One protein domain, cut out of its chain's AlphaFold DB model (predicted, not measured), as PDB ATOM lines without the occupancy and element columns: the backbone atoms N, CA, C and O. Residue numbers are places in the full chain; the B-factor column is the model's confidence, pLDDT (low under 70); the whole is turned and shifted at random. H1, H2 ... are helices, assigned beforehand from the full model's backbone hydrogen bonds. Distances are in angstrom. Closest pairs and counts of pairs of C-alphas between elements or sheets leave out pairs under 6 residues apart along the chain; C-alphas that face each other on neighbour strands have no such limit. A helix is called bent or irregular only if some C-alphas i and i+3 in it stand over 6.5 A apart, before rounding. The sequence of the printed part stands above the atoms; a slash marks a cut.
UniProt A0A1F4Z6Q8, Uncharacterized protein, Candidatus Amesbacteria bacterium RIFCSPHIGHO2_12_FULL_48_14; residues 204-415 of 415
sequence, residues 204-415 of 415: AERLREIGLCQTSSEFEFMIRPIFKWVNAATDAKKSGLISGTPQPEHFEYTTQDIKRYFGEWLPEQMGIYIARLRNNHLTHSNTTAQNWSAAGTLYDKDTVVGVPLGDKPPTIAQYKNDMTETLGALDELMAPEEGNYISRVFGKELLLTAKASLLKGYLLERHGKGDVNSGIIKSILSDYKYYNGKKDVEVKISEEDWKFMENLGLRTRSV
ATOM      1  N   ALA A 204      64.607  97.878  93.682       78.25
ATOM      2  CA  ALA A 204      63.597  98.322  94.653       78.25
ATOM      3  C   ALA A 204      64.206  98.832  95.966       78.25
ATOM      4  O   ALA A 204      63.596  99.639  96.672       78.25
ATOM      5  N   GLU A 205      65.413  98.376  96.287       84.50
ATOM      6  CA  GLU A 205      66.150  98.730  97.488       84.50
ATOM      7  C   GLU A 205      66.606 100.200  97.445       84.50
ATOM      8  O   GLU A 205      67.351 100.600  96.543       84.50
ATOM      9  N   ARG A 206      66.208 101.014  98.435       89.25
ATOM     10  CA  ARG A 206      66.795 102.342  98.679       89.25
ATOM     11  C   ARG A 206      67.899 102.226  99.737       89.25
ATOM     12  O   ARG A 206      68.004 101.219 100.445       89.25
ATOM     13  N   LEU A 207      68.745 103.252  99.861       92.62
ATOM     14  CA  LEU A 207      69.848 103.253 100.839       92.62
ATOM     15  C   LEU A 207      69.333 103.061 102.268       92.62
ATOM     16  O   LEU A 207      69.954 102.358 103.066       92.62
ATOM     17  N   ARG A 208      68.155 103.617 102.561       90.56
ATOM     18  CA  ARG A 208      67.482 103.459 103.846       90.56
ATOM     19  C   ARG A 208      67.191 102.001 104.202       90.56
ATOM     20  O   ARG A 208      67.461 101.612 105.334       90.56
ATOM     21  N   GLU A 209      66.673 101.172 103.291       85.75
ATOM     22  CA  GLU A 209      66.436  99.754 103.609       85.75
ATOM     23  C   GLU A 209      67.746  98.985 103.853       85.75
ATOM     24  O   GLU A 209      67.781  98.093 104.704       85.75
ATOM     25  N   ILE A 210      68.850  99.363 103.194       87.62
ATOM     26  CA  ILE A 210      70.183  98.808 103.492       87.62
ATOM     27  C   ILE A 210      70.621  99.218 104.910       87.62
ATOM     28  O   ILE A 210      71.077  98.371 105.679       87.62
ATOM     29  N   GLY A 211      70.399 100.481 105.291       85.75
ATOM     30  CA  GLY A 211      70.636 100.998 106.645       85.75
ATOM     31  C   GLY A 211      69.783 100.340 107.742       85.75
ATOM     32  O   GLY A 211      70.141 100.408 108.915       85.75
ATOM     33  N   LEU A 212      68.697  99.638 107.401       85.62
ATOM     34  CA  LEU A 212      67.910  98.866 108.372       85.62
ATOM     35  C   LEU A 212      68.489  97.470 108.664       85.62
ATOM     36  O   LEU A 212      68.122  96.876 109.680       85.62
ATOM     37  N   CYS A 213      69.398  96.947 107.831       85.12
ATOM     38  CA  CYS A 213      69.970  95.607 107.997       85.12
ATOM     39  C   CYS A 213      70.787  95.498 109.294       85.12
ATOM     40  O   CYS A 213      71.764  96.225 109.487       85.12
ATOM     41  N   GLN A 214      70.435  94.554 110.173       88.06
ATOM     42  CA  GLN A 214      71.100  94.363 111.468       88.06
ATOM     43  C   GLN A 214      72.089  93.199 111.470       88.06
ATOM     44  O   GLN A 214      72.976  93.145 112.324       88.06
ATOM     45  N   THR A 215      71.973  92.275 110.521       85.12
ATOM     46  CA  THR A 215      72.783  91.057 110.436       85.12
ATOM     47  C   THR A 215      73.452  90.903 109.073       85.12
ATOM     48  O   THR A 215      73.020  91.464 108.067       85.12
ATOM     49  N   SER A 216      74.500  90.077 109.034       91.62
ATOM     50  CA  SER A 216      75.211  89.757 107.792       91.62
ATOM     51  C   SER A 216      74.310  89.086 106.755       91.62
ATOM     52  O   SER A 216      74.503  89.308 105.566       91.62
ATOM     53  N   SER A 217      73.347  88.265 107.187       85.31
ATOM     54  CA  SER A 217      72.466  87.509 106.289       85.31
ATOM     55  C   SER A 217      71.345  88.368 105.696       85.31
ATOM     56  O   SER A 217      70.999  88.181 104.533       85.31
ATOM     57  N   GLU A 218      70.810  89.332 106.453       80.00
ATOM     58  CA  GLU A 218      69.878  90.343 105.921       80.00
ATOM     59  C   GLU A 218      70.572  91.210 104.865       80.00
ATOM     60  O   GLU A 218      70.059  91.381 103.759       80.00
ATOM     61  N   PHE A 219      71.782  91.684 105.178       88.88
ATOM     62  CA  PHE A 219      72.597  92.460 104.248       88.88
ATOM     63  C   PHE A 219      72.958  91.646 102.995       88.88
ATOM     64  O   PHE A 219      72.785  92.124 101.880       88.88
ATOM     65  N   GLU A 220      73.369  90.383 103.138       88.44
ATOM     66  CA  GLU A 220      73.632  89.492 102.000       88.44
ATOM     67  C   GLU A 220      72.413  89.319 101.081       88.44
ATOM     68  O   GLU A 220      72.543  89.366  99.852       88.44
ATOM     69  N   PHE A 221      71.229  89.136 101.671       79.50
ATOM     70  CA  PHE A 221      69.977  88.981 100.933       79.50
ATOM     71  C   PHE A 221      69.618  90.235 100.123       79.50
ATOM     72  O   PHE A 221      69.142  90.093  98.997       79.50
ATOM     73  N   MET A 222      69.881  91.425 100.673       81.56
ATOM     74  CA  MET A 222      69.683  92.725 100.014       81.56
ATOM     75  C   MET A 222      70.724  93.000  98.918       81.56
ATOM     76  O   MET A 222      70.378  93.395  97.809       81.56
ATOM     77  N   ILE A 223      72.013  92.781  99.197       86.69
ATOM     78  CA  ILE A 223      73.105  93.215  98.309       86.69
ATOM     79  C   ILE A 223      73.268  92.325  97.070       86.69
ATOM     80  O   ILE A 223      73.602  92.824  95.992       86.69
ATOM     81  N   ARG A 224      73.012  91.013  97.166       82.38
ATOM     82  CA  ARG A 224      73.188  90.098  96.019       82.38
ATOM     83  C   ARG A 224      72.307  90.446  94.799       82.38
ATOM     84  O   ARG A 224      72.853  90.441  93.691       82.38
ATOM     85  N   PRO A 225      70.996  90.745  94.936       76.38
ATOM     86  CA  PRO A 225      70.169  91.258  93.839       76.38
ATOM     87  C   PRO A 225      70.717  92.548  93.219       76.38
ATOM     88  O   PRO A 225      70.871  92.613  91.998       76.38
ATOM     89  N   ILE A 226      71.089  93.522  94.056       83.50
ATOM     90  CA  ILE A 226      71.627  94.819  93.625       83.50
ATOM     91  C   ILE A 226      72.890  94.624  92.773       83.50
ATOM     92  O   ILE A 226      72.967  95.139  91.659       83.50
ATOM     93  N   PHE A 227      73.859  93.828  93.240       85.81
ATOM     94  CA  PHE A 227      75.099  93.565  92.493       85.81
ATOM     95  C   PHE A 227      74.820  92.863  91.160       85.81
ATOM     96  O   PHE A 227      75.365  93.261  90.131       85.81
ATOM     97  N   LYS A 228      73.910  91.876  91.141       80.38
ATOM     98  CA  LYS A 228      73.489  91.220  89.893       80.38
ATOM     99  C   LYS A 228      72.933  92.236  88.886       80.38
ATOM    100  O   LYS A 228      73.263  92.146  87.701       80.38
ATOM    101  N   TRP A 229      72.109  93.183  89.336       82.19
ATOM    102  CA  TRP A 229      71.569  94.230  88.469       82.19
ATOM    103  C   TRP A 229      72.658  95.198  87.985       82.19
ATOM    104  O   TRP A 229      72.756  95.442  86.782       82.19
ATOM    105  N   VAL A 230      73.519  95.692  88.882       82.50
ATOM    106  CA  VAL A 230      74.591  96.646  88.537       82.50
ATOM    107  C   VAL A 230      75.561  96.055  87.515       82.50
ATOM    108  O   VAL A 230      75.933  96.744  86.561       82.50
ATOM    109  N   ASN A 231      75.917  94.777  87.655       81.00
ATOM    110  CA  ASN A 231      76.777  94.078  86.702       81.00
ATOM    111  C   ASN A 231      76.102  93.981  85.323       81.00
ATOM    112  O   ASN A 231      76.691  94.376  84.319       81.00
ATOM    113  N   ALA A 232      74.831  93.560  85.274       76.19
ATOM    114  CA  ALA A 232      74.069  93.464  84.027       76.19
ATOM    115  C   ALA A 232      73.896  94.829  83.328       76.19
ATOM    116  O   ALA A 232      74.112  94.941  82.122       76.19
ATOM    117  N   ALA A 233      73.570  95.883  84.084       73.94
ATOM    118  CA  ALA A 233      73.479  97.251  83.577       73.94
ATOM    119  C   ALA A 233      74.834  97.770  83.063       73.94
ATOM    120  O   ALA A 233      74.899  98.522  82.090       73.94
ATOM    121  N   THR A 234      75.929  97.355  83.699       74.50
ATOM    122  CA  THR A 234      77.292  97.721  83.309       74.50
ATOM    123  C   THR A 234      77.727  97.019  82.023       74.50
ATOM    124  O   THR A 234      78.258  97.670  81.122       74.50
ATOM    125  N   ASP A 235      77.436  95.729  81.868       70.38
ATOM    126  CA  ASP A 235      77.735  94.986  80.639       70.38
ATOM    127  C   ASP A 235      76.855  95.439  79.458       70.38
ATOM    128  O   ASP A 235      77.327  95.516  78.317       70.38
ATOM    129  N   ALA A 236      75.615  95.860  79.725       67.44
ATOM    130  CA  ALA A 236      74.753  96.507  78.737       67.44
ATOM    131  C   ALA A 236      75.313  97.868  78.254       67.44
ATOM    132  O   ALA A 236      75.229  98.177  77.064       67.44
ATOM    133  N   LYS A 237      75.967  98.652  79.129       68.00
ATOM    134  CA  LYS A 237      76.709  99.871  78.727       68.00
ATOM    135  C   LYS A 237      77.959  99.535  77.913       68.00
ATOM    136  O   LYS A 237      78.188 100.144  76.873       68.00
ATOM    137  N   LYS A 238      78.759  98.548  78.344       68.94
ATOM    138  CA  LYS A 238      79.981  98.107  77.630       68.94
ATOM    139  C   LYS A 238      79.690  97.632  76.203       68.94
ATOM    140  O   LYS A 238      80.474  97.905  75.302       68.94
ATOM    141  N   SER A 239      78.577  96.928  76.010       66.25
ATOM    142  CA  SER A 239      78.132  96.421  74.704       66.25
ATOM    143  C   SER A 239      77.444  97.470  73.821       66.25
ATOM    144  O   SER A 239      77.106  97.165  72.680       66.25
ATOM    145  N   GLY A 240      77.226  98.692  74.321       63.47
ATOM    146  CA  GLY A 240      76.503  99.745  73.603       63.47
ATOM    147  C   GLY A 240      74.996  99.495  73.464       63.47
ATOM    148  O   GLY A 240      74.334 100.237  72.745       63.47
ATOM    149  N   LEU A 241      74.444  98.483  74.150       56.44
ATOM    150  CA  LEU A 241      72.999  98.218  74.184       56.44
ATOM    151  C   LEU A 241      72.224  99.354  74.859       56.44
ATOM    152  O   LEU A 241      71.069  99.592  74.512       56.44
ATOM    153  N   ILE A 242      72.853 100.043  75.817       59.31
ATOM    154  CA  ILE A 242      72.287 101.216  76.488       59.31
ATOM    155  C   ILE A 242      73.311 102.353  76.524       59.31
ATOM    156  O   ILE A 242      74.518 102.121  76.625       59.31
ATOM    157  N   SER A 243      72.832 103.594  76.468       54.22
ATOM    158  CA  SER A 243      73.686 104.779  76.515       54.22
ATOM    159  C   SER A 243      74.277 105.015  77.912       54.22
ATOM    160  O   SER A 243      73.646 104.793  78.946       54.22
ATOM    161  N   GLY A 244      75.518 105.502  77.945       62.50
ATOM    162  CA  GLY A 244      76.202 105.915  79.168       62.50
ATOM    163  C   GLY A 244      77.680 105.543  79.166       62.50
ATOM    164  O   GLY A 244      78.153 104.801  78.310       62.50
ATOM    165  N   THR A 245      78.423 106.054  80.145       57.31
ATOM    166  CA  THR A 245      79.831 105.689  80.345       57.31
ATOM    167  C   THR A 245      79.930 104.207  80.728       57.31
ATOM    168  O   THR A 245      79.353 103.827  81.753       57.31
ATOM    169  N   PRO A 246      80.664 103.367  79.974       57.56
ATOM    170  CA  PRO A 246      80.977 102.014  80.409       57.56
ATOM    171  C   PRO A 246      81.780 102.080  81.705       57.56
ATOM    172  O   PRO A 246      82.865 102.662  81.734       57.56
ATOM    173  N   GLN A 247      81.246 101.495  82.774       61.66
ATOM    174  CA  GLN A 247      82.013 101.272  83.994       61.66
ATOM    175  C   GLN A 247      82.766  99.942  83.840       61.66
ATOM    176  O   GLN A 247      82.224  99.007  83.250       61.66
ATOM    177  N   PRO A 248      84.020  99.809  84.299       54.34
ATOM    178  CA  PRO A 248      84.775  98.569  84.105       54.34
ATOM    179  C   PRO A 248      84.291  97.415  85.002       54.34
ATOM    180  O   PRO A 248      84.693  96.272  84.800       54.34
ATOM    181  N   GLU A 249      83.445  97.699  85.989       69.06
ATOM    182  CA  GLU A 249      83.351  96.907  87.213       69.06
ATOM    183  C   GLU A 249      82.297  95.792  87.156       69.06
ATOM    184  O   GLU A 249      81.250  95.918  86.526       69.06
ATOM    185  N   HIS A 250      82.614  94.686  87.825       83.94
ATOM    186  CA  HIS A 250      81.710  93.592  88.154       83.94
ATOM    187  C   HIS A 250      81.896  93.330  89.650       83.94
ATOM    188  O   HIS A 250      83.038  93.238  90.106       83.94
ATOM    189  N   PHE A 251      80.799  93.255  90.399       89.25
ATOM    190  CA  PHE A 251      80.794  93.090  91.849       89.25
ATOM    191  C   PHE A 251      80.302  91.696  92.237       89.25
ATOM    192  O   PHE A 251      79.237  91.256  91.794       89.25
ATOM    193  N   GLU A 252      81.047  91.015  93.097       91.88
ATOM    194  CA  GLU A 252      80.624  89.783  93.759       91.88
ATOM    195  C   GLU A 252      80.349  90.035  95.247       91.88
ATOM    196  O   GLU A 252      80.766  91.043  95.809       91.88
ATOM    197  N   TYR A 253      79.646  89.124  95.929       91.44
ATOM    198  CA  TYR A 253      79.434  89.250  97.378       91.44
ATOM    199  C   TYR A 253      80.708  88.859  98.146       91.44
ATOM    200  O   TYR A 253      80.812  87.775  98.723       91.44
ATOM    201  N   THR A 254      81.700  89.746  98.099       93.31
ATOM    202  CA  THR A 254      82.991  89.637  98.780       93.31
ATOM    203  C   THR A 254      83.267  90.910  99.572       93.31
ATOM    204  O   THR A 254      82.809  91.996  99.220       93.31
ATOM    205  N   THR A 255      84.072  90.807 100.630       92.25
ATOM    206  CA  THR A 255      84.482  91.958 101.451       92.25
ATOM    207  C   THR A 255      85.111  93.081 100.621       92.25
ATOM    208  O   THR A 255      84.884  94.253 100.907       92.25
ATOM    209  N   GLN A 256      85.895  92.744  99.593       92.12
ATOM    210  CA  GLN A 256      86.564  93.727  98.740       92.12
ATOM    211  C   GLN A 256      85.572  94.470  97.839       92.12
ATOM    212  O   GLN A 256      85.637  95.694  97.743       92.12
ATOM    213  N   ASP A 257      84.635  93.756  97.219       93.69
ATOM    214  CA  ASP A 257      83.660  94.377  96.321       93.69
ATOM    215  C   ASP A 257      82.574  95.140  97.073       93.69
ATOM    216  O   ASP A 257      82.177  96.202  96.610       93.69
ATOM    217  N   ILE A 258      82.173  94.700  98.272       93.75
ATOM    218  CA  ILE A 258      81.326  95.501  99.174       93.75
ATOM    219  C   ILE A 258      82.005  96.844  99.483       93.75
ATOM    220  O   ILE A 258      81.373  97.895  99.382       93.75
ATOM    221  N   LYS A 259      83.308  96.830  99.798       92.81
ATOM    222  CA  LYS A 259      84.080  98.052 100.065       92.81
ATOM    223  C   LYS A 259      84.186  98.966  98.845       92.81
ATOM    224  O   LYS A 259      83.915 100.154  98.977       92.81
ATOM    225  N   ARG A 260      84.514  98.427  97.666       92.69
ATOM    226  CA  ARG A 260      84.559  99.196  96.406       92.69
ATOM    227  C   ARG A 260      83.193  99.767  96.040       92.69
ATOM    228  O   ARG A 260      83.085 100.922  95.646       92.69
ATOM    229  N   TYR A 261      82.138  98.978  96.205       94.56
ATOM    230  CA  TYR A 261      80.785  99.390  95.879       94.56
ATOM    231  C   TYR A 261      80.336 100.590  96.712       94.56
ATOM    232  O   TYR A 261      79.959 101.622  96.160       94.56
ATOM    233  N   PHE A 262      80.419 100.469  98.040       94.94
ATOM    234  CA  PHE A 262      79.946 101.497  98.963       94.94
ATOM    235  C   PHE A 262      80.939 102.648  99.160       94.94
ATOM    236  O   PHE A 262      80.509 103.777  99.357       94.94
ATOM    237  N   GLY A 263      82.249 102.403  99.088       91.56
ATOM    238  CA  GLY A 263      83.274 103.444  99.208       91.56
ATOM    239  C   GLY A 263      83.543 104.221  97.916       91.56
ATOM    240  O   GLY A 263      83.965 105.373  97.982       91.56
ATOM    241  N   GLU A 264      83.319 103.623  96.745       91.00
ATOM    242  CA  GLU A 264      83.724 104.206  95.459       91.00
ATOM    243  C   GLU A 264      82.546 104.313  94.486       91.00
ATOM    244  O   GLU A 264      82.062 105.417  94.227       91.00
ATOM    245  N   TRP A 265      82.047 103.184  93.976       93.12
ATOM    246  CA  TRP A 265      81.161 103.172  92.807       93.12
ATOM    247  C   TRP A 265      79.817 103.874  93.025       93.12
ATOM    248  O   TRP A 265      79.447 104.748  92.235       93.12
ATOM    249  N   LEU A 266      79.084 103.493  94.078       94.88
ATOM    250  CA  LEU A 266      77.735 103.995  94.351       94.88
ATOM    251  C   LEU A 266      77.754 105.500  94.674       94.88
ATOM    252  O   LEU A 266      77.043 106.243  93.990       94.88
ATOM    253  N   PRO A 267      78.598 105.999  95.599       95.38
ATOM    254  CA  PRO A 267      78.727 107.435  95.820       95.38
ATOM    255  C   PRO A 267      79.157 108.188  94.557       95.38
ATOM    256  O   PRO A 267      78.596 109.242  94.269       95.38
ATOM    257  N   GLU A 268      80.076 107.652  93.745       91.94
ATOM    258  CA  GLU A 268      80.448 108.291  92.475       91.94
ATOM    259  C   GLU A 268      79.262 108.387  91.498       91.94
ATOM    260  O   GLU A 268      79.089 109.436  90.873       91.94
ATOM    261  N   GLN A 269      78.388 107.370  91.420       91.50
ATOM    262  CA  GLN A 269      77.150 107.468  90.630       91.50
ATOM    263  C   GLN A 269      76.199 108.538  91.191       91.50
ATOM    264  O   GLN A 269      75.686 109.347  90.419       91.50
ATOM    265  N   MET A 270      76.012 108.599  92.516       95.56
ATOM    266  CA  MET A 270      75.189 109.627  93.172       95.56
ATOM    267  C   MET A 270      75.716 111.040  92.865       95.56
ATOM    268  O   MET A 270      74.946 111.949  92.553       95.56
ATOM    269  N   GLY A 271      77.038 111.221  92.863       94.00
ATOM    270  CA  GLY A 271      77.694 112.492  92.552       94.00
ATOM    271  C   GLY A 271      77.463 112.925  91.105       94.00
ATOM    272  O   GLY A 271      77.038 114.055  90.854       94.00
ATOM    273  N   ILE A 272      77.670 112.000  90.163       90.81
ATOM    274  CA  ILE A 272      77.357 112.175  88.735       90.81
ATOM    275  C   ILE A 272      75.879 112.562  88.547       90.81
ATOM    276  O   ILE A 272      75.560 113.461  87.766       90.81
ATOM    277  N   TYR A 273      74.969 111.926  89.286       93.50
ATOM    278  CA  TYR A 273      73.532 112.186  89.208       93.50
ATOM    279  C   TYR A 273      73.177 113.615  89.664       93.50
ATOM    280  O   TYR A 273      72.511 114.352  88.933       93.50
ATOM    281  N   ILE A 274      73.685 114.060  90.822       94.50
ATOM    282  CA  ILE A 274      73.474 115.435  91.321       94.50
ATOM    283  C   ILE A 274      74.116 116.483  90.389       94.50
ATOM    284  O   ILE A 274      73.554 117.560  90.175       94.50
ATOM    285  N   ALA A 275      75.261 116.174  89.772       90.50
ATOM    286  CA  ALA A 275      75.885 117.042  88.771       90.50
ATOM    287  C   ALA A 275      75.030 117.190  87.506       90.50
ATOM    288  O   ALA A 275      74.832 118.311  87.031       90.50
ATOM    289  N   ARG A 276      74.473 116.088  86.990       91.12
ATOM    290  CA  ARG A 276      73.562 116.101  85.834       91.12
ATOM    291  C   ARG A 276      72.274 116.866  86.107       91.12
ATOM    292  O   ARG A 276      71.852 117.615  85.229       91.12
ATOM    293  N   LEU A 277      71.691 116.752  87.304       91.81
ATOM    294  CA  LEU A 277      70.552 117.584  87.710       91.81
ATOM    295  C   LEU A 277      70.893 119.080  87.595       91.81
ATOM    296  O   LEU A 277      70.218 119.807  86.860       91.81
ATOM    297  N   ARG A 278      72.008 119.526  88.196       90.50
ATOM    298  CA  ARG A 278      72.467 120.928  88.098       90.50
ATOM    299  C   ARG A 278      72.759 121.359  86.659       90.50
ATOM    300  O   ARG A 278      72.360 122.456  86.272       90.50
ATOM    301  N   ASN A 279      73.405 120.509  85.861       87.88
ATOM    302  CA  ASN A 279      73.706 120.787  84.449       87.88
ATOM    303  C   ASN A 279      72.443 120.942  83.580       87.88
ATOM    304  O   ASN A 279      72.506 121.605  82.550       87.88
ATOM    305  N   ASN A 280      71.306 120.375  83.996       88.56
ATOM    306  CA  ASN A 280      70.015 120.488  83.309       88.56
ATOM    307  C   ASN A 280      69.052 121.483  83.991       88.56
ATOM    308  O   ASN A 280      67.867 121.518  83.663       88.56
ATOM    309  N   HIS A 281      69.548 122.308  84.922       90.44
ATOM    310  CA  HIS A 281      68.766 123.294  85.683       90.44
ATOM    311  C   HIS A 281      67.584 122.695  86.468       90.44
ATOM    312  O   HIS A 281      66.508 123.300  86.552       90.44
ATOM    313  N   LEU A 282      67.802 121.512  87.048       92.19
ATOM    314  CA  LEU A 282      66.855 120.756  87.869       92.19
ATOM    315  C   LEU A 282      67.425 120.544  89.281       92.19
ATOM    316  O   LEU A 282      68.628 120.359  89.454       92.19
ATOM    317  N   THR A 283      66.553 120.513  90.285       92.06
ATOM    318  CA  THR A 283      66.856 120.065  91.657       92.06
ATOM    319  C   THR A 283      65.776 119.110  92.130       92.06
ATOM    320  O   THR A 283      64.607 119.307  91.797       92.06
ATOM    321  N   HIS A 284      66.140 118.109  92.923       93.19
ATOM    322  CA  HIS A 284      65.190 117.134  93.458       93.19
ATOM    323  C   HIS A 284      64.524 117.609  94.755       93.19
ATOM    324  O   HIS A 284      63.395 117.225  95.022       93.19
ATOM    325  N   SER A 285      65.197 118.446  95.555       89.50
ATOM    326  CA  SER A 285      64.693 119.002  96.827       89.50
ATOM    327  C   SER A 285      64.265 117.965  97.884       89.50
ATOM    328  O   SER A 285      63.539 118.312  98.813       89.50
ATOM    329  N   ASN A 286      64.684 116.702  97.733       91.56
ATOM    330  CA  ASN A 286      64.453 115.599  98.673       91.56
ATOM    331  C   ASN A 286      65.392 114.419  98.333       91.56
ATOM    332  O   ASN A 286      64.956 113.380  97.831       91.56
ATOM    333  N   THR A 287      66.697 114.597  98.539       94.00
ATOM    334  CA  THR A 287      67.759 113.627  98.189       94.00
ATOM    335  C   THR A 287      68.200 112.798  99.402       94.00
ATOM    336  O   THR A 287      69.367 112.447  99.573       94.00
ATOM    337  N   THR A 288      67.234 112.475 100.263       92.94
ATOM    338  CA  THR A 288      67.414 111.677 101.484       92.94
ATOM    339  C   THR A 288      67.705 110.197 101.183       92.94
ATOM    340  O   THR A 288      67.438 109.707 100.082       92.94
ATOM    341  N   ALA A 289      68.194 109.431 102.171       92.00
ATOM    342  CA  ALA A 289      68.468 107.993 102.011       92.00
ATOM    343  C   ALA A 289      67.228 107.167 101.630       92.00
ATOM    344  O   ALA A 289      67.352 106.068 101.087       92.00
ATOM    345  N   GLN A 290      66.024 107.688 101.900       90.88
ATOM    346  CA  GLN A 290      64.783 107.074 101.451       90.88
ATOM    347  C   GLN A 290      64.607 107.176  99.930       90.88
ATOM    348  O   GLN A 290      64.002 106.277  99.361       90.88
ATOM    349  N   ASN A 291      65.099 108.218  99.263       93.31
ATOM    350  CA  ASN A 291      64.839 108.443  97.836       93.31
ATOM    351  C   ASN A 291      65.992 108.000  96.931       93.31
ATOM    352  O   ASN A 291      65.771 107.737  95.749       93.31
ATOM    353  N   TRP A 292      67.203 107.863  97.474       95.25
ATOM    354  CA  TRP A 292      68.314 107.229  96.770       95.25
ATOM    355  C   TRP A 292      68.117 105.721  96.648       95.25
ATOM    356  O   TRP A 292      68.132 105.001  97.646       95.25
ATOM    357  N   SER A 293      68.000 105.232  95.418       92.75
ATOM    358  CA  SER A 293      68.106 103.811  95.107       92.75
ATOM    359  C   SER A 293      69.522 103.302  95.385       92.75
ATOM    360  O   SER A 293      70.510 104.036  95.267       92.75
ATOM    361  N   ALA A 294      69.645 102.006  95.653       89.88
ATOM    362  CA  ALA A 294      70.946 101.360  95.714       89.88
ATOM    363  C   ALA A 294      71.695 101.398  94.366       89.88
ATOM    364  O   ALA A 294      72.904 101.235  94.345       89.88
ATOM    365  N   ALA A 295      71.030 101.682  93.240       86.56
ATOM    366  CA  ALA A 295      71.669 101.850  91.933       86.56
ATOM    367  C   ALA A 295      72.326 103.235  91.722       86.56
ATOM    368  O   ALA A 295      72.865 103.486  90.641       86.56
ATOM    369  N   GLY A 296      72.279 104.135  92.713       90.94
ATOM    370  CA  GLY A 296      72.799 105.503  92.591       90.94
ATOM    371  C   GLY A 296      71.892 106.414  91.760       90.94
ATOM    372  O   GLY A 296      72.377 107.287  91.041       90.94
ATOM    373  N   THR A 297      70.578 106.185  91.831       90.81
ATOM    374  CA  THR A 297      69.537 106.973  91.148       90.81
ATOM    375  C   THR A 297      68.514 107.508  92.147       90.81
ATOM    376  O   THR A 297      68.388 106.966  93.242       90.81
ATOM    377  N   LEU A 298      67.781 108.564  91.788       92.50
ATOM    378  CA  LEU A 298      66.732 109.135  92.643       92.50
ATOM    379  C   LEU A 298      65.326 108.701  92.200       92.50
ATOM    380  O   LEU A 298      65.022 108.673  91.001       92.50
ATOM    381  N   TYR A 299      64.497 108.397  93.202       90.38
ATOM    382  CA  TYR A 299      63.072 108.069  93.110       90.38
ATOM    383  C   TYR A 299      62.193 109.116  93.804       90.38
ATOM    384  O   TYR A 299      62.679 109.922  94.591       90.38
ATOM    385  N   ASP A 300      60.878 109.024  93.565       87.12
ATOM    386  CA  ASP A 300      59.840 109.903  94.131       87.12
ATOM    387  C   ASP A 300      59.983 111.364  93.638       87.12
ATOM    388  O   ASP A 300      60.343 112.285  94.366       87.12
ATOM    389  N   LYS A 301      59.698 111.561  92.341       88.88
ATOM    390  CA  LYS A 301      59.943 112.810  91.591       88.88
ATOM    391  C   LYS A 301      58.925 113.938  91.832       88.88
ATOM    392  O   LYS A 301      59.020 114.984  91.191       88.88
ATOM    393  N   ASP A 302      57.965 113.757  92.736       83.06
ATOM    394  CA  ASP A 302      56.930 114.751  93.069       83.06
ATOM    395  C   ASP A 302      57.513 116.074  93.609       83.06
ATOM    396  O   ASP A 302      56.913 117.139  93.452       83.06
ATOM    397  N   THR A 303      58.720 116.018  94.176       87.31
ATOM    398  CA  THR A 303      59.473 117.164  94.718       87.31
ATOM    399  C   THR A 303      60.411 117.861  93.722       87.31
ATOM    400  O   THR A 303      60.950 118.924  94.037       87.31
ATOM    401  N   VAL A 304      60.590 117.324  92.509       90.81
ATOM    402  CA  VAL A 304      61.525 117.878  91.512       90.81
ATOM    403  C   VAL A 304      61.054 119.250  91.033       90.81
ATOM    404  O   VAL A 304      59.882 119.427  90.696       90.81
ATOM    405  N   VAL A 305      61.975 120.216  90.949       90.38
ATOM    406  CA  VAL A 305      61.731 121.574  90.432       90.38
ATOM    407  C   VAL A 305      62.811 122.019  89.441       90.38
ATOM    408  O   VAL A 305      63.981 121.653  89.575       90.38
ATOM    409  N   GLY A 306      62.434 122.850  88.468       89.69
ATOM    410  CA  GLY A 306      63.362 123.544  87.575       89.69
ATOM    411  C   GLY A 306      62.706 124.199  86.359       89.69
ATOM    412  O   GLY A 306      61.529 123.992  86.068       89.69
ATOM    413  N   VAL A 307      63.494 124.973  85.608       86.19
ATOM    414  CA  VAL A 307      63.019 125.693  84.405       86.19
ATOM    415  C   VAL A 307      62.346 124.766  83.377       86.19
ATOM    416  O   VAL A 307      61.301 125.152  82.855       86.19
ATOM    417  N   PRO A 308      62.849 123.540  83.106       85.75
ATOM    418  CA  PRO A 308      62.198 122.631  82.157       85.75
ATOM    419  C   PRO A 308      60.794 122.155  82.579       85.75
ATOM    420  O   PRO A 308      60.043 121.679  81.734       85.75
ATOM    421  N   LEU A 309      60.427 122.299  83.860       86.00
ATOM    422  CA  LEU A 309      59.090 122.008  84.402       86.00
ATOM    423  C   LEU A 309      58.184 123.255  84.475       86.00
ATOM    424  O   LEU A 309      57.076 123.183  85.003       86.00
ATOM    425  N   GLY A 310      58.642 124.402  83.959       86.31
ATOM    426  CA  GLY A 310      57.936 125.685  84.042       86.31
ATOM    427  C   GLY A 310      58.140 126.437  85.362       86.31
ATOM    428  O   GLY A 310      57.494 127.462  85.584       86.31
ATOM    429  N   ASP A 311      59.032 125.962  86.237       91.12
ATOM    430  CA  ASP A 311      59.331 126.631  87.503       91.12
ATOM    431  C   ASP A 311      60.351 127.772  87.332       91.12
ATOM    432  O   ASP A 311      60.946 127.992  86.274       91.12
ATOM    433  N   LYS A 312      60.614 128.492  88.427       90.19
ATOM    434  CA  LYS A 312      61.741 129.432  88.497       90.19
ATOM    435  C   LYS A 312      63.082 128.677  88.414       90.19
ATOM    436  O   LYS A 312      63.160 127.545  88.892       90.19
ATOM    437  N   PRO A 313      64.156 129.307  87.892       88.69
ATOM    438  CA  PRO A 313      65.501 128.736  87.939       88.69
ATOM    439  C   PRO A 313      65.892 128.324  89.367       88.69
ATOM    440  O   PRO A 313      65.779 129.164  90.267       88.69
ATOM    441  N   PRO A 314      66.355 127.079  89.603       88.44
ATOM    442  CA  PRO A 314      66.767 126.668  90.936       88.44
ATOM    443  C   PRO A 314      67.967 127.483  91.419       88.44
ATOM    444  O   PRO A 314      68.899 127.786  90.667       88.44
ATOM    445  N   THR A 315      67.929 127.851  92.693       85.44
ATOM    446  CA  THR A 315      68.954 128.672  93.341       85.44
ATOM    447  C   THR A 315      70.178 127.846  93.746       85.44
ATOM    448  O   THR A 315      70.088 126.640  93.976       85.44
ATOM    449  N   ILE A 316      71.324 128.512  93.945       80.00
ATOM    450  CA  ILE A 316      72.539 127.887  94.510       80.00
ATOM    451  C   ILE A 316      72.239 127.191  95.850       80.00
ATOM    452  O   ILE A 316      72.782 126.125  96.123       80.00
ATOM    453  N   ALA A 317      71.329 127.747  96.659       77.19
ATOM    454  CA  ALA A 317      70.900 127.146  97.920       77.19
ATOM    455  C   ALA A 317      70.177 125.798  97.734       77.19
ATOM    456  O   ALA A 317      70.393 124.895  98.537       77.19
ATOM    457  N   GLN A 318      69.385 125.623  96.670       84.31
ATOM    458  CA  GLN A 318      68.711 124.350  96.379       84.31
ATOM    459  C   GLN A 318      69.698 123.288  95.878       84.31
ATOM    460  O   GLN A 318      69.700 122.180  96.406       84.31
ATOM    461  N   TYR A 319      70.619 123.633  94.966       85.88
ATOM    462  CA  TYR A 319      71.700 122.709  94.574       85.88
ATOM    463  C   TYR A 319      72.594 122.325  95.766       85.88
ATOM    464  O   TYR A 319      73.092 121.202  95.838       85.88
ATOM    465  N   LYS A 320      72.802 123.253  96.714       80.38
ATOM    466  CA  LYS A 320      73.517 122.975  97.965       80.38
ATOM    467  C   LYS A 320      72.735 121.993  98.834       80.38
ATOM    468  O   LYS A 320      73.334 121.043  99.320       80.38
ATOM    469  N   ASN A 321      71.427 122.198  98.995       84.38
ATOM    470  CA  ASN A 321      70.565 121.315  99.777       84.38
ATOM    471  C   ASN A 321      70.580 119.881  99.231       84.38
ATOM    472  O   ASN A 321      70.868 118.961  99.988       84.38
ATOM    473  N   ASP A 322      70.405 119.708  97.916       91.00
ATOM    474  CA  ASP A 322      70.476 118.397  97.252       91.00
ATOM    475  C   ASP A 322      71.817 117.678  97.516       91.00
ATOM    476  O   ASP A 322      71.846 116.462  97.708       91.00
ATOM    477  N   MET A 323      72.939 118.409  97.566       90.44
ATOM    478  CA  MET A 323      74.252 117.851  97.924       90.44
ATOM    479  C   MET A 323      74.372 117.546  99.428       90.44
ATOM    480  O   MET A 323      74.895 116.499  99.801       90.44
ATOM    481  N   THR A 324      73.885 118.430 100.303       85.25
ATOM    482  CA  THR A 324      73.925 118.249 101.764       85.25
ATOM    483  C   THR A 324      73.066 117.069 102.225       85.25
ATOM    484  O   THR A 324      73.540 116.259 103.016       85.25
ATOM    485  N   GLU A 325      71.849 116.916 101.701       90.69
ATOM    486  CA  GLU A 325      70.990 115.757 101.974       90.69
ATOM    487  C   GLU A 325      71.598 114.454 101.432       90.69
ATOM    488  O   GLU A 325      71.580 113.441 102.128       90.69
ATOM    489  N   THR A 326      72.242 114.490 100.259       95.31
ATOM    490  CA  THR A 326      72.969 113.330  99.706       95.31
ATOM    491  C   THR A 326      74.159 112.917 100.582       95.31
ATOM    492  O   THR A 326      74.389 111.728 100.792       95.31
ATOM    493  N   LEU A 327      74.907 113.880 101.134       90.00
ATOM    494  CA  LEU A 327      75.960 113.608 102.119       90.00
ATOM    495  C   LEU A 327      75.374 113.003 103.405       90.00
ATOM    496  O   LEU A 327      75.919 112.021 103.905       90.00
ATOM    497  N   GLY A 328      74.245 113.535 103.884       87.25
ATOM    498  CA  GLY A 328      73.508 112.994 105.030       87.25
ATOM    499  C   GLY A 328      72.984 111.573 104.801       87.25
ATOM    500  O   GLY A 328      73.003 110.762 105.720       87.25
ATOM    501  N   ALA A 329      72.602 111.224 103.570       93.19
ATOM    502  CA  ALA A 329      72.200 109.866 103.206       93.19
ATOM    503  C   ALA A 329      73.362 108.854 103.268       93.19
ATOM    504  O   ALA A 329      73.148 107.686 103.590       93.19
ATOM    505  N   LEU A 330      74.595 109.293 102.984       92.94
ATOM    506  CA  LEU A 330      75.798 108.478 103.190       92.94
ATOM    507  C   LEU A 330      76.154 108.354 104.681       92.94
ATOM    508  O   LEU A 330      76.623 107.295 105.099       92.94
ATOM    509  N   ASP A 331      75.905 109.399 105.479       87.44
ATOM    510  CA  ASP A 331      76.045 109.347 106.939       87.44
ATOM    511  C   ASP A 331      75.028 108.367 107.567       87.44
ATOM    512  O   ASP A 331      75.459 107.445 108.251       87.44
ATOM    513  N   GLU A 332      73.724 108.450 107.257       88.75
ATOM    514  CA  GLU A 332      72.685 107.500 107.738       88.75
ATOM    515  C   GLU A 332      73.021 106.032 107.388       88.75
ATOM    516  O   GLU A 332      72.680 105.094 108.111       88.75
ATOM    517  N   LEU A 333      73.731 105.808 106.278       90.00
ATOM    518  CA  LEU A 333      74.163 104.473 105.883       90.00
ATOM    519  C   LEU A 333      75.416 104.001 106.646       90.00
ATOM    520  O   LEU A 333      75.470 102.841 107.058       90.00
ATOM    521  N   MET A 334      76.433 104.854 106.817       88.19
ATOM    522  CA  MET A 334      77.794 104.429 107.202       88.19
ATOM    523  C   MET A 334      78.337 105.028 108.507       88.19
ATOM    524  O   MET A 334      79.407 104.602 108.950       88.19
ATOM    525  N   ALA A 335      77.663 105.987 109.139       78.38
ATOM    526  CA  ALA A 335      78.140 106.598 110.376       78.38
ATOM    527  C   ALA A 335      78.115 105.573 111.537       78.38
ATOM    528  O   ALA A 335      77.114 104.869 111.703       78.38
ATOM    529  N   PRO A 336      79.201 105.416 112.327       72.38
ATOM    530  CA  PRO A 336      79.322 104.376 113.366       72.38
ATOM    531  C   PRO A 336      78.182 104.316 114.396       72.38
ATOM    532  O   PRO A 336      77.898 103.253 114.951       72.38
ATOM    533  N   GLU A 337      77.561 105.459 114.667       78.06
ATOM    534  CA  GLU A 337      76.445 105.674 115.589       78.06
ATOM    535  C   GLU A 337      75.123 105.035 115.139       78.06
ATOM    536  O   GLU A 337      74.326 104.651 115.993       78.06
ATOM    537  N   GLU A 338      74.919 104.835 113.833       81.31
ATOM    538  CA  GLU A 338      73.689 104.254 113.267       81.31
ATOM    539  C   GLU A 338      73.503 102.778 113.639       81.31
ATOM    540  O   GLU A 338      72.413 102.214 113.541       81.31
ATOM    541  N   GLY A 339      74.581 102.111 114.068       80.12
ATOM    542  CA  GLY A 339      74.531 100.766 114.634       80.12
ATOM    543  C   GLY A 339      74.100  99.660 113.666       80.12
ATOM    544  O   GLY A 339      74.058  98.507 114.085       80.12
ATOM    545  N   ASN A 340      73.816  99.964 112.400       88.94
ATOM    546  CA  ASN A 340      73.451  99.001 111.362       88.94
ATOM    547  C   ASN A 340      74.646  98.116 110.932       88.94
ATOM    548  O   ASN A 340      75.795  98.353 111.314       88.94
ATOM    549  N   TYR A 341      74.402  97.062 110.145       91.25
ATOM    550  CA  TYR A 341      75.450  96.108 109.760       91.25
ATOM    551  C   TYR A 341      76.619  96.760 108.997       91.25
ATOM    552  O   TYR A 341      77.776  96.545 109.366       91.25
ATOM    553  N   ILE A 342      76.341  97.567 107.968       91.50
ATOM    554  CA  ILE A 342      77.384  98.186 107.134       91.50
ATOM    555  C   ILE A 342      78.177  99.244 107.916       91.50
ATOM    556  O   ILE A 342      79.407  99.239 107.861       91.50
ATOM    557  N   SER A 343      77.509 100.060 108.731       90.38
ATOM    558  CA  SER A 343      78.122 100.989 109.685       90.38
ATOM    559  C   SER A 343      79.094 100.279 110.642       90.38
ATOM    560  O   SER A 343      80.276 100.632 110.711       90.38
ATOM    561  N   ARG A 344      78.650  99.212 111.325       91.75
ATOM    562  CA  ARG A 344      79.478  98.496 112.314       91.75
ATOM    563  C   ARG A 344      80.674  97.760 111.703       91.75
ATOM    564  O   ARG A 344      81.705  97.657 112.363       91.75
ATOM    565  N   VAL A 345      80.536  97.215 110.491       91.31
ATOM    566  CA  VAL A 345      81.577  96.379 109.856       91.31
ATOM    567  C   VAL A 345      82.520  97.194 108.964       91.31
ATOM    568  O   VAL A 345      83.708  96.885 108.897       91.31
ATOM    569  N   PHE A 346      82.020  98.242 108.304       89.75
ATOM    570  CA  PHE A 346      82.754  98.990 107.275       89.75
ATOM    571  C   PHE A 346      82.740 100.516 107.459       89.75
ATOM    572  O   PHE A 346      83.586 101.201 106.887       89.75
ATOM    573  N   GLY A 347      81.819 101.063 108.256       84.19
ATOM    574  CA  GLY A 347      81.493 102.493 108.291       84.19
ATOM    575  C   GLY A 347      82.683 103.433 108.496       84.19
ATOM    576  O   GLY A 347      82.906 104.337 107.693       84.19
ATOM    577  N   LYS A 348      83.521 103.163 109.508       79.06
ATOM    578  CA  LYS A 348      84.732 103.965 109.800       79.06
ATOM    579  C   LYS A 348      85.754 104.006 108.658       79.06
ATOM    580  O   LYS A 348      86.535 104.950 108.595       79.06
ATOM    581  N   GLU A 349      85.792 102.981 107.813       83.44
ATOM    582  CA  GLU A 349      86.718 102.879 106.681       83.44
ATOM    583  C   GLU A 349      86.115 103.490 105.408       83.44
ATOM    584  O   GLU A 349      86.809 104.157 104.639       83.44
ATOM    585  N   LEU A 350      84.813 103.280 105.187       88.12
ATOM    586  CA  LEU A 350      84.157 103.655 103.939       88.12
ATOM    587  C   LEU A 350      83.604 105.073 103.919       88.12
ATOM    588  O   LEU A 350      83.653 105.678 102.856       88.12
ATOM    589  N   LEU A 351      83.118 105.628 105.036       86.75
ATOM    590  CA  LEU A 351      82.375 106.898 105.023       86.75
ATOM    591  C   LEU A 351      83.164 108.052 104.378       86.75
ATOM    592  O   LEU A 351      82.630 108.816 103.575       86.75
ATOM    593  N   LEU A 352      84.454 108.153 104.695       83.50
ATOM    594  CA  LEU A 352      85.356 109.133 104.094       83.50
ATOM    595  C   LEU A 352      85.526 108.903 102.587       83.50
ATOM    596  O   LEU A 352      85.342 109.820 101.785       83.50
ATOM    597  N   THR A 353      85.868 107.672 102.212       86.81
ATOM    598  CA  THR A 353      86.080 107.262 100.820       86.81
ATOM    599  C   THR A 353      84.817 107.518  99.994       86.81
ATOM    600  O   THR A 353      84.898 108.103  98.918       86.81
ATOM    601  N   ALA A 354      83.641 107.219 100.553       90.44
ATOM    602  CA  ALA A 354      82.339 107.452  99.949       90.44
ATOM    603  C   ALA A 354      82.076 108.941  99.693       90.44
ATOM    604  O   ALA A 354      81.746 109.327  98.572       90.44
ATOM    605  N   LYS A 355      82.294 109.804 100.695       89.12
ATOM    606  CA  LYS A 355      82.169 111.262 100.529       89.12
ATOM    607  C   LYS A 355      83.140 111.806  99.478       89.12
ATOM    608  O   LYS A 355      82.758 112.652  98.674       89.12
ATOM    609  N   ALA A 356      84.364 111.291  99.416       84.75
ATOM    610  CA  ALA A 356      85.325 111.685  98.389       84.75
ATOM    611  C   ALA A 356      84.908 111.243  96.981       84.75
ATOM    612  O   ALA A 356      85.021 112.024  96.036       84.75
ATOM    613  N   SER A 357      84.387 110.024  96.845       89.50
ATOM    614  CA  SER A 357      83.915 109.464  95.577       89.50
ATOM    615  C   SER A 357      82.654 110.171  95.066       89.50
ATOM    616  O   SER A 357      82.568 110.462  93.872       89.50
ATOM    617  N   LEU A 358      81.744 110.579  95.963       93.19
ATOM    618  CA  LEU A 358      80.619 111.476  95.661       93.19
ATOM    619  C   LEU A 358      81.102 112.788  95.028       93.19
ATOM    620  O   LEU A 358      80.669 113.162  93.937       93.19
ATOM    621  N   LEU A 359      82.036 113.479  95.686       88.00
ATOM    622  CA  LEU A 359      82.545 114.768  95.210       88.00
ATOM    623  C   LEU A 359      83.367 114.621  93.922       88.00
ATOM    624  O   LEU A 359      83.248 115.451  93.022       88.00
ATOM    625  N   LYS A 360      84.144 113.538  93.787       86.31
ATOM    626  CA  LYS A 360      84.846 113.158  92.553       86.31
ATOM    627  C   LYS A 360      83.867 113.015  91.384       86.31
ATOM    628  O   LYS A 360      84.076 113.653  90.354       86.31
ATOM    629  N   GLY A 361      82.810 112.214  91.545       89.75
ATOM    630  CA  GLY A 361      81.795 111.997  90.511       89.75
ATOM    631  C   GLY A 361      81.078 113.287  90.122       89.75
ATOM    632  O   GLY A 361      80.943 113.590  88.936       89.75
ATOM    633  N   TYR A 362      80.709 114.091  91.123       90.12
ATOM    634  CA  TYR A 362      80.081 115.393  90.916       90.12
ATOM    635  C   TYR A 362      80.960 116.343  90.094       90.12
ATOM    636  O   TYR A 362      80.524 116.880  89.075       90.12
ATOM    637  N   LEU A 363      82.219 116.529  90.499       84.62
ATOM    638  CA  LEU A 363      83.142 117.425  89.806       84.62
ATOM    639  C   LEU A 363      83.449 116.925  88.384       84.62
ATOM    640  O   LEU A 363      83.473 117.731  87.453       84.62
ATOM    641  N   LEU A 364      83.663 115.615  88.195       84.88
ATOM    642  CA  LEU A 364      84.018 115.033  86.888       84.88
ATOM    643  C   LEU A 364      82.904 115.186  85.853       84.88
ATOM    644  O   LEU A 364      83.186 115.352  84.670       84.88
ATOM    645  N   GLU A 365      81.650 115.152  86.289       87.56
ATOM    646  CA  GLU A 365      80.485 115.366  85.431       87.56
ATOM    647  C   GLU A 365      80.173 116.868  85.238       87.56
ATOM    648  O   GLU A 365      79.643 117.264  84.201       87.56
ATOM    649  N   ARG A 366      80.544 117.733  86.196       85.12
ATOM    650  CA  ARG A 366      80.431 119.202  86.077       85.12
ATOM    651  C   ARG A 366      81.439 119.818  85.104       85.12
ATOM    652  O   ARG A 366      81.078 120.745  84.386       85.12
ATOM    653  N   HIS A 367      82.680 119.333  85.107       78.56
ATOM    654  CA  HIS A 367      83.801 119.946  84.376       78.56
ATOM    655  C   HIS A 367      84.418 119.025  83.307       78.56
ATOM    656  O   HIS A 367      85.244 119.450  82.506       78.56
ATOM    657  N   GLY A 368      84.005 117.759  83.246       68.00
ATOM    658  CA  GLY A 368      84.567 116.776  82.327       68.00
ATOM    659  C   GLY A 368      85.879 116.157  82.823       68.00
ATOM    660  O   GLY A 368      86.521 116.604  83.773       68.00
ATOM    661  N   LYS A 369      86.307 115.090  82.137       56.69
ATOM    662  CA  LYS A 369      87.461 114.258  82.536       56.69
ATOM    663  C   LYS A 369      88.830 114.956  82.446       56.69
ATOM    664  O   LYS A 369      89.810 114.372  82.895       56.69
ATOM    665  N   GLY A 370      88.906 116.148  81.849       47.00
ATOM    666  CA  GLY A 370      90.142 116.933  81.723       47.00
ATOM    667  C   GLY A 370      90.399 117.906  82.879       47.00
ATOM    668  O   GLY A 370      91.556 118.165  83.196       47.00
ATOM    669  N   ASP A 371      89.342 118.388  83.541       47.97
ATOM    670  CA  ASP A 371      89.415 119.556  84.434       47.97
ATOM    671  C   ASP A 371      89.374 119.205  85.936       47.97
ATOM    672  O   ASP A 371      89.470 120.086  86.791       47.97
ATOM    673  N   VAL A 372      89.270 117.921  86.299       45.69
ATOM    674  CA  VAL A 372      89.224 117.495  87.710       45.69
ATOM    675  C   VAL A 372      90.531 116.862  88.150       45.69
ATOM    676  O   VAL A 372      90.809 115.679  87.957       45.69
ATOM    677  N   ASN A 373      91.328 117.689  88.811       52.19
ATOM    678  CA  ASN A 373      92.601 117.310  89.391       52.19
ATOM    679  C   ASN A 373      92.440 116.395  90.617       52.19
ATOM    680  O   ASN A 373      91.770 116.751  91.593       52.19
ATOM    681  N   SER A 374      93.178 115.279  90.637       46.56
ATOM    682  CA  SER A 374      93.287 114.422  91.828       46.56
ATOM    683  C   SER A 374      93.805 115.168  93.067       46.56
ATOM    684  O   SER A 374      93.471 114.774  94.177       46.56
ATOM    685  N   GLY A 375      94.573 116.251  92.896       42.72
ATOM    686  CA  GLY A 375      95.087 117.105  93.972       42.72
ATOM    687  C   GLY A 375      94.008 117.856  94.763       42.72
ATOM    688  O   GLY A 375      94.161 118.042  95.965       42.72
ATOM    689  N   ILE A 376      92.888 118.231  94.133       45.56
ATOM    690  CA  ILE A 376      91.766 118.905  94.816       45.56
ATOM    691  C   ILE A 376      90.935 117.893  95.606       45.56
ATOM    692  O   ILE A 376      90.624 118.125  96.770       45.56
ATOM    693  N   ILE A 377      90.662 116.725  95.018       49.97
ATOM    694  CA  ILE A 377      90.042 115.605  95.742       49.97
ATOM    695  C   ILE A 377      90.937 115.209  96.930       49.97
ATOM    696  O   ILE A 377      90.441 115.052  98.039       49.97
ATOM    697  N   LYS A 378      92.263 115.155  96.734       44.75
ATOM    698  CA  LYS A 378      93.256 114.936  97.800       44.75
ATOM    699  C   LYS A 378      93.327 116.054  98.842       44.75
ATOM    700  O   LYS A 378      93.723 115.741  99.954       44.75
ATOM    701  N   SER A 379      92.978 117.306  98.534       41.97
ATOM    702  CA  SER A 379      93.014 118.405  99.517       41.97
ATOM    703  C   SER A 379      91.722 118.522 100.329       41.97
ATOM    704  O   SER A 379      91.761 118.848 101.510       41.97
ATOM    705  N   ILE A 380      90.585 118.144  99.738       45.41
ATOM    706  CA  ILE A 380      89.339 117.883 100.474       45.41
ATOM    707  C   ILE A 380      89.526 116.644 101.375       45.41
ATOM    708  O   ILE A 380      89.137 116.646 102.539       45.41
ATOM    709  N   LEU A 381      90.205 115.605 100.873       43.22
ATOM    710  CA  LEU A 381      90.600 114.418 101.644       43.22
ATOM    711  C   LEU A 381      91.736 114.658 102.655       43.22
ATOM    712  O   LEU A 381      91.848 113.896 103.609       43.22
ATOM    713  N   SER A 382      92.607 115.659 102.489       37.88
ATOM    714  CA  SER A 382      93.717 115.874 103.436       37.88
ATOM    715  C   SER A 382      93.214 116.391 104.774       37.88
ATOM    716  O   SER A 382      93.748 116.032 105.825       37.88
ATOM    717  N   ASP A 383      92.146 117.186 104.721       37.50
ATOM    718  CA  ASP A 383      91.504 117.767 105.894       37.50
ATOM    719  C   ASP A 383      90.603 116.721 106.596       37.50
ATOM    720  O   ASP A 383      90.380 116.793 107.805       37.50
ATOM    721  N   TYR A 384      90.231 115.650 105.879       36.50
ATOM    722  CA  TYR A 384      89.664 114.405 106.406       36.50
ATOM    723  C   TYR A 384      90.652 113.223 106.279       36.50
ATOM    724  O   TYR A 384      90.433 112.298 105.509       36.50
ATOM    725  N   LYS A 385      91.756 113.241 107.033       32.09
ATOM    726  CA  LYS A 385      92.873 112.262 107.014       32.09
ATOM    727  C   LYS A 385      92.585 110.821 106.500       32.09
ATOM    728  O   LYS A 385      92.349 109.931 107.320       32.09
ATOM    729  N   TYR A 386      92.856 110.531 105.218       32.44
ATOM    730  CA  TYR A 386      93.663 109.350 104.830       32.44
ATOM    731  C   TYR A 386      94.322 109.443 103.433       32.44
ATOM    732  O   TYR A 386      93.963 110.257 102.589       32.44
ATOM    733  N   TYR A 387      95.350 108.613 103.227       32.81
ATOM    734  CA  TYR A 387      96.304 108.614 102.106       32.81
ATOM    735  C   TYR A 387      95.791 107.967 100.802       32.81
ATOM    736  O   TYR A 387      95.216 106.885 100.858       32.81
ATOM    737  N   ASN A 388      96.248 108.469  99.639       30.12
ATOM    738  CA  ASN A 388      97.201 107.700  98.807       30.12
ATOM    739  C   ASN A 388      98.017 108.583  97.832       30.12
ATOM    740  O   ASN A 388      97.521 109.564  97.275       30.12
ATOM    741  N   GLY A 389      99.290 108.241  97.621       37.25
ATOM    742  CA  GLY A 389     100.259 109.085  96.912       37.25
ATOM    743  C   GLY A 389     100.311 108.874  95.392       37.25
ATOM    744  O   GLY A 389     100.352 107.740  94.922       37.25
ATOM    745  N   LYS A 390     100.378 109.982  94.633       31.42
ATOM    746  CA  LYS A 390     101.044 110.142  93.315       31.42
ATOM    747  C   LYS A 390     100.884 111.584  92.797       31.42
ATOM    748  O   LYS A 390      99.944 112.259  93.208       31.42
ATOM    749  N   LYS A 391     101.830 111.991  91.935       31.72
ATOM    750  CA  LYS A 391     102.183 113.359  91.489       31.72
ATOM    751  C   LYS A 391     101.041 114.356  91.245       31.72
ATOM    752  O   LYS A 391      99.991 113.999  90.718       31.72
ATOM    753  N   ASP A 392     101.367 115.617  91.516       28.86
ATOM    754  CA  ASP A 392     100.534 116.799  91.312       28.86
ATOM    755  C   ASP A 392     100.665 117.392  89.898       28.86
ATOM    756  O   ASP A 392     101.727 117.345  89.275       28.86
ATOM    757  N   VAL A 393      99.567 117.985  89.426       31.50
ATOM    758  CA  VAL A 393      99.464 118.901  88.277       31.50
ATOM    759  C   VAL A 393      98.472 119.994  88.692       31.50
ATOM    760  O   VAL A 393      97.564 119.720  89.472       31.50
ATOM    761  N   GLU A 394      98.639 121.233  88.237       28.89
ATOM    762  CA  GLU A 394      97.825 122.382  88.661       28.89
ATOM    763  C   GLU A 394      96.608 122.599  87.736       28.89
ATOM    764  O   GLU A 394      96.741 122.513  86.517       28.89
ATOM    765  N   VAL A 395      95.419 122.877  88.295       36.91
ATOM    766  CA  VAL A 395      94.174 123.133  87.534       36.91
ATOM    767  C   VAL A 395      93.329 124.214  88.221       36.91
ATOM    768  O   VAL A 395      93.297 124.300  89.449       36.91
ATOM    769  N   LYS A 396      92.628 125.031  87.424       34.31
ATOM    770  CA  LYS A 396      91.760 126.127  87.880       34.31
ATOM    771  C   LYS A 396      90.302 125.667  88.005       34.31
ATOM    772  O   LYS A 396      89.649 125.458  86.990       34.31
ATOM    773  N   ILE A 397      89.773 125.580  89.227       43.59
ATOM    774  CA  ILE A 397      88.314 125.499  89.453       43.59
ATOM    775  C   ILE A 397      87.692 126.888  89.236       43.59
ATOM    776  O   ILE A 397      88.348 127.906  89.477       43.59
ATOM    777  N   SER A 398      86.418 126.938  88.840       52.09
ATOM    778  CA  SER A 398      85.621 128.169  88.891       52.09
ATOM    779  C   SER A 398      85.548 128.725  90.327       52.09
ATOM    780  O   SER A 398      85.538 127.974  91.306       52.09
ATOM    781  N   GLU A 399      85.472 130.050  90.476       54.47
ATOM    782  CA  GLU A 399      85.309 130.677  91.797       54.47
ATOM    783  C   GLU A 399      83.927 130.372  92.418       54.47
ATOM    784  O   GLU A 399      83.780 130.353  93.640       54.47
ATOM    785  N   GLU A 400      82.920 130.087  91.583       61.03
ATOM    786  CA  GLU A 400      81.579 129.663  92.004       61.03
ATOM    787  C   GLU A 400      81.626 128.295  92.695       61.03
ATOM    788  O   GLU A 400      81.130 128.150  93.813       61.03
ATOM    789  N   ASP A 401      82.263 127.306  92.066       59.53
ATOM    790  CA  ASP A 401      82.344 125.946  92.594       59.53
ATOM    791  C   ASP A 401      83.344 125.857  93.768       59.53
ATOM    792  O   ASP A 401      83.093 125.127  94.726       59.53
ATOM    793  N   TRP A 402      84.397 126.689  93.793       60.91
ATOM    794  CA  TRP A 402      85.218 126.901  94.999       60.91
ATOM    795  C   TRP A 402      84.373 127.369  96.190       60.91
ATOM    796  O   TRP A 402      84.388 126.738  97.249       60.91
ATOM    797  N   LYS A 403      83.595 128.447  96.015       60.56
ATOM    798  CA  LYS A 403      82.720 128.979  97.071       60.56
ATOM    799  C   LYS A 403      81.624 127.988  97.450       60.56
ATOM    800  O   LYS A 403      81.245 127.936  98.616       60.56
ATOM    801  N   PHE A 404      81.107 127.197  96.513       59.88
ATOM    802  CA  PHE A 404      80.137 126.139  96.800       59.88
ATOM    803  C   PHE A 404      80.709 125.102  97.781       59.88
ATOM    804  O   PHE A 404      80.064 124.783  98.780       59.88
ATOM    805  N   MET A 405      81.946 124.653  97.549       63.31
ATOM    806  CA  MET A 405      82.629 123.650  98.376       63.31
ATOM    807  C   MET A 405      83.062 124.201  99.746       63.31
ATOM    808  O   MET A 405      82.856 123.531 100.758       63.31
ATOM    809  N   GLU A 406      83.575 125.440  99.811       61.34
ATOM    810  CA  GLU A 406      83.844 126.138 101.085       61.34
ATOM    811  C   GLU A 406      82.555 126.275 101.920       61.34
ATOM    812  O   GLU A 406      82.526 125.936 103.103       61.34
ATOM    813  N   ASN A 407      81.445 126.685 101.294       55.41
ATOM    814  CA  ASN A 407      80.153 126.840 101.968       55.41
ATOM    815  C   ASN A 407      79.532 125.514 102.445       55.41
ATOM    816  O   ASN A 407      78.633 125.545 103.289       55.41
ATOM    817  N   LEU A 408      79.954 124.364 101.913       48.62
ATOM    818  CA  LEU A 408      79.540 123.037 102.387       48.62
ATOM    819  C   LEU A 408      80.307 122.579 103.643       48.62
ATOM    820  O   LEU A 408      80.008 121.511 104.167       48.62
ATOM    821  N   GLY A 409      81.281 123.357 104.135       45.91
ATOM    822  CA  GLY A 409      82.110 122.980 105.286       45.91
ATOM    823  C   GLY A 409      83.144 121.892 104.972       45.91
ATOM    824  O   GLY A 409      83.827 121.417 105.873       45.91
ATOM    825  N   LEU A 410      83.290 121.527 103.695       50.69
ATOM    826  CA  LEU A 410      84.214 120.497 103.210       50.69
ATOM    827  C   LEU A 410      85.671 120.981 103.148       50.69
ATOM    828  O   LEU A 410      86.561 120.202 102.811       50.69
ATOM    829  N   ARG A 411      85.916 122.261 103.460       43.94
ATOM    830  CA  ARG A 411      87.252 122.810 103.687       43.94
ATOM    831  C   ARG A 411      87.226 124.086 104.525       43.94
ATOM    832  O   ARG A 411      86.352 124.929 104.340       43.94
ATOM    833  N   THR A 412      88.233 124.273 105.373       37.03
ATOM    834  CA  THR A 412      88.616 125.590 105.900       37.03
ATOM    835  C   THR A 412      89.795 126.123 105.089       37.03
ATOM    836  O   THR A 412      90.690 125.368 104.712       37.03
ATOM    837  N   ARG A 413      89.833 127.433 104.805       36.56
ATOM    838  CA  ARG A 413      91.030 128.039 104.203       36.56
ATOM    839  C   ARG A 413      92.193 127.985 105.191       36.56
ATOM    840  O   ARG A 413      92.247 128.787 106.119       36.56
ATOM    841  N   SER A 414      93.155 127.105 104.937       34.62
ATOM    842  CA  SER A 414      94.546 127.389 105.277       34.62
ATOM    843  C   SER A 414      95.021 128.523 104.364       34.62
ATOM    844  O   SER A 414      95.079 128.332 103.146       34.62
ATOM    845  N   VAL A 415      95.278 129.694 104.952       33.84
ATOM    846  CA  VAL A 415      95.925 130.845 104.295       33.84
ATOM    847  C   VAL A 415      97.385 130.513 103.997       33.84
ATOM    848  O   VAL A 415      98.011 129.892 104.885       33.84
TER     849      VAL A 415
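Overview. This is residues 204 to 415 of the 415 residues of an uncharacterized protein of Candidatus Amesbacteria bacterium RIFCSPHIGHO2_12_FULL_48_14 (UniProt A0A1F4Z6Q8). A three-helix, up-and-down bundle of H3b, H4 and H5 makes the core, each helix running against the one before it in the chain. H1 packs on H4 and the long H2 lies near H1, H3a and H5 without touching a helix; H6 packs on H5, and H7 lies near H4. The printed part has 212 residues with seven named helices, H1 to H7 in order, and no named strand: all helix. It is compact and rounded, with a radius of gyration of the C-alphas of 17.2 A and spans of 47 by 45 by 39 A.

Arrangement. Start at H1, residues 207 to 211, and H2, residues 216 to 238, which are close but not clearly touching. H3, residues 255 to 279, was assigned as one helix by its hydrogen bonds but is bent, with C-alphas 263 and 266 7.4 A apart; its arms H3a, 255 to 263, and H3b, 266 to 279, stand at a shallow tilt of 20 degrees. H4, residues 316 to 334, forms a hairpin with H3b; their closest C-alphas, Arg 278 and Tyr 319, are 6.8 A apart. With residues 329 to 334 alone H4 touches H1, closest at C-alphas 211 and 333, 5.0 A. H5, residues 341 to 367, forms a hairpin with H4, at a shallow tilt of 27 degrees, closest at C-alphas 334 and 343, 4.3 A. H5 is irregular, with C-alphas 345 and 348 8.2 A apart, and has a kink of 90 degrees near residue 348. Its residues 354 to 366 alone touch H3b, closest at C-alphas 271 and 362, 4.1 A. H6, residues 374 to 383, forms a hairpin with H5, closest at C-alphas 360 and 377, 6.6 A. H7, residues 399 to 407, is close to but not clearly touching H4, and apart from H5 and H6. Every O i to N i+4 pair is within hydrogen-bond range in H1, H3a, H3b, H4 and H7, against 17 of 19 in H2, 19 of 23 in H5 and 5 of 6 in H6.

Along the chain. Find C-alpha 207 at (69.848, 103.253, 100.839), where H1 begins. From C-alpha 216 at (75.211, 89.757, 107.792), H2 runs 31.7 A. H3a covers 11.8 A, H3b 19.9 A, H4 27.2 A, H5 35.8 A and H6 14.6 A; H7 ends at C-alpha 407, (80.153, 126.840, 101.968).

Size, cuts and confidence. The two C-alphas farthest apart, Leu 241 and Val 415, are 50.0 A apart. The printed part has no cut; the links H2 to H3, H3 to H4 and H6 to H7 are long. Look for pLDDT under 70 in residues 236 to 249 and 368 to 415.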